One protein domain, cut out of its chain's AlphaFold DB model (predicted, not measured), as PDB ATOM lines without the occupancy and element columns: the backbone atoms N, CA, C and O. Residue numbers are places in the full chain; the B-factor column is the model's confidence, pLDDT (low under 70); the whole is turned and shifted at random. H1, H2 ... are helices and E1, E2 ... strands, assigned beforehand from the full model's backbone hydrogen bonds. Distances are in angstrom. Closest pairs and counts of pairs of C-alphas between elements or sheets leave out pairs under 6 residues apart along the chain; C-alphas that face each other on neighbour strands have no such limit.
ATOM      1  N   ASP A 452     100.889 110.029 115.079       73.31
ATOM      2  CA  ASP A 452     100.714 108.840 114.265       73.31
ATOM      3  C   ASP A 452     101.661 107.760 114.806       73.31
ATOM      4  O   ASP A 452     102.857 108.014 114.957       73.31
ATOM      5  N   GLU A 453     101.148 106.574 115.147       74.69
ATOM      6  CA  GLU A 453     101.967 105.466 115.666       74.69
ATOM      7  C   GLU A 453     103.165 105.172 114.746       74.69
ATOM      8  O   GLU A 453     104.217 104.714 115.196       74.69
ATOM      9  N   ARG A 454     103.032 105.521 113.459       78.00
ATOM     10  CA  ARG A 454     104.080 105.449 112.435       78.00
ATOM     11  C   ARG A 454     105.315 106.310 112.728       78.00
ATOM     12  O   ARG A 454     106.379 106.013 112.187       78.00
ATOM     13  N   ASP A 455     105.208 107.320 113.587       84.38
ATOM     14  CA  ASP A 455     106.307 108.214 113.973       84.38
ATOM     15  C   ASP A 455     106.962 107.844 115.315       84.38
ATOM     16  O   ASP A 455     107.899 108.523 115.765       84.38
ATOM     17  N   MET A 456     106.514 106.760 115.955       89.44
ATOM     18  CA  MET A 456     107.155 106.246 117.159       89.44
ATOM     19  C   MET A 456     108.366 105.381 116.822       89.44
ATOM     20  O   MET A 456     108.378 104.594 115.878       89.44
ATOM     21  N   TYR A 457     109.402 105.522 117.638       93.06
ATOM     22  CA  TYR A 457     110.607 104.715 117.604       93.06
ATOM     23  C   TYR A 457     110.869 104.152 118.997       93.06
ATOM     24  O   TYR A 457     110.572 104.793 120.003       93.06
ATOM     25  N   GLN A 458     111.474 102.973 119.047       93.69
ATOM     26  CA  GLN A 458     111.867 102.276 120.262       93.69
ATOM     27  C   GLN A 458     113.391 102.149 120.329       93.69
ATOM     28  O   GLN A 458     114.055 101.877 119.323       93.69
ATOM     29  N   CYS A 459     113.961 102.316 121.521       95.00
ATOM     30  CA  CYS A 459     115.373 102.042 121.773       95.00
ATOM     31  C   CYS A 459     115.613 100.528 121.906       95.00
ATOM     32  O   CYS A 459     115.232  99.910 122.902       95.00
ATOM     33  N   TRP A 460     116.310  99.925 120.940       94.25
ATOM     34  CA  TRP A 460     116.593  98.482 120.949       94.25
ATOM     35  C   TRP A 460     117.658  98.066 121.966       94.25
ATOM     36  O   TRP A 460     117.825  96.876 122.233       94.25
ATOM     37  N   LEU A 461     118.414  99.020 122.514       91.88
ATOM     38  CA  LEU A 461     119.347  98.750 123.610       91.88
ATOM     39  C   LEU A 461     118.598  98.584 124.940       91.88
ATOM     40  O   LEU A 461     118.955  97.709 125.725       91.88
ATOM     41  N   CYS A 462     117.537  99.368 125.157       90.31
ATOM     42  CA  CYS A 462     116.685  99.280 126.343       90.31
ATOM     43  C   CYS A 462     115.692  98.118 126.292       90.31
ATOM     44  O   CYS A 462     115.457  97.492 127.325       90.31
ATOM     45  N   SER A 463     115.147  97.792 125.115       88.88
ATOM     46  CA  SER A 463     114.159  96.709 124.987       88.88
ATOM     47  C   SER A 463     114.760  95.312 125.192       88.88
ATOM     48  O   SER A 463     114.052  94.356 125.505       88.88
ATOM     49  N   LYS A 464     116.085  95.175 125.064       86.50
ATOM     50  CA  LYS A 464     116.796  93.907 125.256       86.50
ATOM     51  C   LYS A 464     117.134  93.652 126.724       86.50
ATOM     52  O   LYS A 464     117.316  94.558 127.534       86.50
ATOM     53  N   TRP A 465     117.286  92.372 127.061       77.50
ATOM     54  CA  TRP A 465     117.817  91.953 128.359       77.50
ATOM     55  C   TRP A 465     119.273  92.447 128.530       77.50
ATOM     56  O   TRP A 465     120.064  92.316 127.582       77.50
ATOM     57  N   PRO A 466     119.662  92.989 129.702       83.75
ATOM     58  CA  PRO A 466     119.001  92.876 131.014       83.75
ATOM     59  C   PRO A 466     117.908  93.903 131.347       83.75
ATOM     60  O   PRO A 466     117.190  93.681 132.312       83.75
ATOM     61  N   LEU A 467     117.755  94.973 130.564       81.00
ATOM     62  CA  LEU A 467     116.899  96.112 130.920       81.00
ATOM     63  C   LEU A 467     115.408  95.837 130.702       81.00
ATOM     64  O   LEU A 467     114.609  96.101 131.592       81.00
ATOM     65  N   LYS A 468     115.035  95.293 129.532       84.06
ATOM     66  CA  LYS A 468     113.629  95.044 129.150       84.06
ATOM     67  C   LYS A 468     112.710  96.264 129.364       84.06
ATOM     68  O   LYS A 468     111.543  96.114 129.713       84.06
ATOM     69  N   HIS A 469     113.233  97.470 129.153       83.12
ATOM     70  CA  HIS A 469     112.457  98.700 129.249       83.12
ATOM     71  C   HIS A 469     111.885  99.077 127.895       83.12
ATOM     72  O   HIS A 469     112.606  99.147 126.894       83.12
ATOM     73  N   ASP A 470     110.599  99.401 127.889       86.19
ATOM     74  CA  ASP A 470     109.922  99.885 126.701       86.19
ATOM     75  C   ASP A 470     110.120 101.397 126.529       86.19
ATOM     76  O   ASP A 470     109.265 102.223 126.846       86.19
ATOM     77  N   VAL A 471     111.320 101.771 126.085       89.06
ATOM     78  CA  VAL A 471     111.686 103.169 125.852       89.06
ATOM     79  C   VAL A 471     111.261 103.565 124.444       89.06
ATOM     80  O   VAL A 471     111.952 103.242 123.472       89.06
ATOM     81  N   GLN A 472     110.143 104.284 124.354       90.81
ATOM     82  CA  GLN A 472     109.562 104.758 123.100       90.81
ATOM     83  C   GLN A 472     109.454 106.287 123.046       90.81
ATOM     84  O   GLN A 472     109.370 106.964 124.071       90.81
ATOM     85  N   GLY A 473     109.463 106.839 121.836       89.50
ATOM     86  CA  GLY A 473     109.217 108.256 121.589       89.50
ATOM     87  C   GLY A 473     109.464 108.640 120.135       89.50
ATOM     88  O   GLY A 473     109.707 107.789 119.285       89.50
ATOM     89  N   THR A 474     109.440 109.940 119.835       89.69
ATOM     90  CA  THR A 474     109.800 110.418 118.493       89.69
ATOM     91  C   THR A 474     111.249 110.063 118.166       89.69
ATOM     92  O   THR A 474     112.096 109.916 119.056       89.69
ATOM     93  N   LYS A 475     111.580 110.010 116.871       91.88
ATOM     94  CA  LYS A 475     112.962 109.798 116.414       91.88
ATOM     95  C   LYS A 475     113.961 110.729 117.105       91.88
ATOM     96  O   LYS A 475     115.015 110.280 117.547       91.88
ATOM     97  N   ALA A 476     113.631 112.016 117.214       90.94
ATOM     98  CA  ALA A 476     114.496 113.008 117.849       90.94
ATOM     99  C   ALA A 476     114.729 112.691 119.335       90.94
ATOM    100  O   ALA A 476     115.870 112.719 119.804       90.94
ATOM    101  N   SER A 477     113.670 112.322 120.057       90.19
ATOM    102  CA  SER A 477     113.754 111.969 121.472       90.19
ATOM    103  C   SER A 477     114.553 110.682 121.702       90.19
ATOM    104  O   SER A 477     115.372 110.637 122.618       90.19
ATOM    105  N   ILE A 478     114.405 109.665 120.844       93.94
ATOM    106  CA  ILE A 478     115.189 108.422 120.937       93.94
ATOM    107  C   ILE A 478     116.665 108.647 120.600       93.94
ATOM    108  O   ILE A 478     117.538 108.113 121.281       93.94
ATOM    109  N   VAL A 479     116.978 109.477 119.601       94.38
ATOM    110  CA  VAL A 479     118.366 109.864 119.297       94.38
ATOM    111  C   VAL A 479     119.009 110.570 120.494       94.38
ATOM    112  O   VAL A 479     120.140 110.249 120.859       94.38
ATOM    113  N   LYS A 480     118.278 111.488 121.141       93.25
ATOM    114  CA  LYS A 480     118.735 112.148 122.369       93.25
ATOM    115  C   LYS A 480     118.944 111.141 123.505       93.25
ATOM    116  O   LYS A 480     120.000 111.149 124.130       93.25
ATOM    117  N   HIS A 481     117.993 110.234 123.718       93.50
ATOM    118  CA  HIS A 481     118.100 109.164 124.710       93.50
ATOM    119  C   HIS A 481     119.335 108.276 124.477       93.50
ATOM    120  O   HIS A 481     120.090 108.019 125.410       93.50
ATOM    121  N   LEU A 482     119.602 107.853 123.238       95.06
ATOM    122  CA  LEU A 482     120.780 107.048 122.894       95.06
ATOM    123  C   LEU A 482     122.096 107.773 123.203       95.06
ATOM    124  O   LEU A 482     123.069 107.142 123.621       95.06
ATOM    125  N   LEU A 483     122.134 109.092 123.029       95.00
ATOM    126  CA  LEU A 483     123.286 109.900 123.409       95.00
ATOM    127  C   LEU A 483     123.434 109.992 124.934       95.00
ATOM    128  O   LEU A 483     124.525 109.760 125.446       95.00
ATOM    129  N   GLU A 484     122.362 110.333 125.648       92.50
ATOM    130  CA  GLU A 484     122.403 110.628 127.086       92.50
ATOM    131  C   GLU A 484     122.529 109.368 127.953       92.50
ATOM    132  O   GLU A 484     123.296 109.366 128.912       92.50
ATOM    133  N   VAL A 485     121.826 108.289 127.602       92.25
ATOM    134  CA  VAL A 485     121.831 107.020 128.349       92.25
ATOM    135  C   VAL A 485     122.955 106.107 127.882       92.25
ATOM    136  O   VAL A 485     123.658 105.528 128.706       92.25
ATOM    137  N   HIS A 486     123.159 105.981 126.570       94.06
ATOM    138  CA  HIS A 486     124.080 104.990 126.007       94.06
ATOM    139  C   HIS A 486     125.390 105.579 125.456       94.06
ATOM    140  O   HIS A 486     126.252 104.827 125.001       94.06
ATOM    141  N   GLY A 487     125.573 106.905 125.471       94.06
ATOM    142  CA  GLY A 487     126.780 107.556 124.945       94.06
ATOM    143  C   GLY A 487     126.930 107.469 123.418       94.06
ATOM    144  O   GLY A 487     128.015 107.705 122.878       94.06
ATOM    145  N   VAL A 488     125.865 107.119 122.691       96.00
ATOM    146  CA  VAL A 488     125.899 106.871 121.244       96.00
ATOM    147  C   VAL A 488     125.760 108.189 120.478       96.00
ATOM    148  O   VAL A 488     124.663 108.687 120.246       96.00
ATOM    149  N   LYS A 489     126.888 108.745 120.022       95.88
ATOM    150  CA  LYS A 489     126.927 110.034 119.296       95.88
ATOM    151  C   LYS A 489     126.311 110.003 117.894       95.88
ATOM    152  O   LYS A 489     125.850 111.031 117.409       95.88
ATOM    153  N   LYS A 490     126.358 108.855 117.216       95.12
ATOM    154  CA  LYS A 490     125.855 108.668 115.844       95.12
ATOM    155  C   LYS A 490     125.038 107.377 115.783       95.12
ATOM    156  O   LYS A 490     125.610 106.315 115.536       95.12
ATOM    157  N   PRO A 491     123.734 107.429 116.087       93.44
ATOM    158  CA  PRO A 491     122.927 106.225 116.161       93.44
ATOM    159  C   PRO A 491     122.672 105.640 114.765       93.44
ATOM    160  O   PRO A 491     122.311 106.357 113.834       93.44
ATOM    161  N   LEU A 492     122.876 104.328 114.630       93.62
ATOM    162  CA  LEU A 492     122.618 103.548 113.420       93.62
ATOM    163  C   LEU A 492     121.254 102.851 113.532       93.62
ATOM    164  O   LEU A 492     120.700 102.754 114.628       93.62
ATOM    165  N   SER A 493     120.746 102.305 112.424       85.69
ATOM    166  CA  SER A 493     119.485 101.540 112.380       85.69
ATOM    167  C   SER A 493     119.455 100.323 113.316       85.69
ATOM    168  O   SER A 493     118.385  99.828 113.625       85.69
ATOM    169  N   GLY A 494     120.610  99.852 113.801       88.69
ATOM    170  CA  GLY A 494     120.708  98.789 114.808       88.69
ATOM    171  C   GLY A 494     120.487  99.235 116.262       88.69
ATOM    172  O   GLY A 494     120.461  98.385 117.151       88.69
ATOM    173  N   HIS A 495     120.371 100.540 116.532       93.19
ATOM    174  CA  HIS A 495     120.201 101.073 117.892       93.19
ATOM    175  C   HIS A 495     118.750 101.443 118.216       93.19
ATOM    176  O   HIS A 495     118.364 101.441 119.385       93.19
ATOM    177  N   TYR A 496     117.956 101.764 117.198       95.75
ATOM    178  CA  TYR A 496     116.551 102.119 117.327       95.75
ATOM    179  C   TYR A 496     115.811 101.837 116.023       95.75
ATOM    180  O   TYR A 496     116.406 101.864 114.944       95.75
ATOM    181  N   GLY A 497     114.508 101.627 116.121       94.19
ATOM    182  CA  GLY A 497     113.633 101.383 114.980       94.19
ATOM    183  C   GLY A 497     112.168 101.559 115.368       94.19
ATOM    184  O   GLY A 497     111.908 101.975 116.496       94.19
ATOM    185  N   PRO A 498     111.218 101.267 114.468       92.25
ATOM    186  CA  PRO A 498     109.809 101.211 114.843       92.25
ATOM    187  C   PRO A 498     109.605 100.207 115.998       92.25
ATOM    188  O   PRO A 498     110.368  99.233 116.081       92.25
ATOM    189  N   PRO A 499     108.626 100.433 116.895       88.00
ATOM    190  CA  PRO A 499     108.292  99.493 117.953       88.00
ATOM    191  C   PRO A 499     108.041  98.107 117.368       88.00
ATOM    192  O   PRO A 499     107.332  97.958 116.370       88.00
ATOM    193  N   THR A 500     108.628  97.081 117.975       85.25
ATOM    194  CA  THR A 500     108.254  95.708 117.643       85.25
ATOM    195  C   THR A 500     106.846  95.480 118.168       85.25
ATOM    196  O   THR A 500     106.647  95.407 119.379       85.25
ATOM    197  N   ILE A 501     105.869  95.390 117.262       79.19
ATOM    198  CA  ILE A 501     104.548  94.861 117.593       79.19
ATOM    199  C   ILE A 501     104.764  93.370 117.851       79.19
ATOM    200  O   ILE A 501     104.694  92.550 116.935       79.19
ATOM    201  N   ASP A 502     105.116  93.026 119.088       66.88
ATOM    202  CA  ASP A 502     104.992  91.653 119.552       66.88
ATOM    203  C   ASP A 502     103.492  91.365 119.552       66.88
ATOM    204  O   ASP A 502     102.765  91.720 120.481       66.88
ATOM    205  N   TYR A 503     103.010  90.762 118.465       51.78
ATOM    206  CA  TYR A 503     101.729  90.075 118.464       51.78
ATOM    207  C   TYR A 503     101.863  88.915 119.457       51.78
ATOM    208  O   TYR A 503     102.223  87.801 119.079       51.78
ATOM    209  N   MET A 504     101.659  89.202 120.745       42.41
ATOM    210  CA  MET A 504     101.499  88.188 121.777       42.41
ATOM    211  C   MET A 504     100.223  87.404 121.448       42.41
ATOM    212  O   MET A 504      99.116  87.869 121.719       42.41
ATOM    213  N   TYR A 505     100.410  86.262 120.786       38.06
ATOM    214  CA  TYR A 505      99.441  85.172 120.687       38.06
ATOM    215  C   TYR A 505      99.435  84.338 121.965       38.06
ATOM    216  O   TYR A 505     100.529  84.171 122.558       38.06
TER     217      TYR A 505
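What this domain is: This is residues 452 to 505 of the 505 residues of an uncharacterized protein of Rhizoctonia solani (UniProt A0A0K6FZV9). With little regular structure, this is a small hairpin of two short strands, E1 and E2, with helix H1 beside it, while the unnamed stretch after H1 folds back to pair with E1 and ends in a tail. The printed part has 54 residues, 19 of them in named elements, in the order E1, E2, H1; the sheet is antiparallel and the class mixed. It is compact, with a radius of gyration of the C-alphas of 11.0 A, and flat, spanning 37 by 29 by 15 A.

Where its parts are: Find C-alpha 456 at (107.155, 106.246, 117.159), where E1, residues 456 to 459, begins. E2 is residues 472 to 474. H1, residues 475 to 486, runs 15.5 A to C-alpha 486 at (124.080, 104.990, 126.007).

How they stand to each other: In the hairpin E1 and E2, look for N 457 and O 473, 2.8 A apart, within hydrogen-bond range. Residues 458 to 459 of E1 pair antiparallel with residues 496 to 497. The closest C-alphas of E1 and H1, Tyr 457 and Lys 475, are 5.7 A apart. In H1 every O i to N i+4 pair is within hydrogen-bond range.

The domain as a whole: The farthest C-alphas, Lys 489 and Tyr 505, are 37.1 A apart. The printed part has no cut; E1 to E2 is a long link. Residues 502 to 505 have pLDDT under 70.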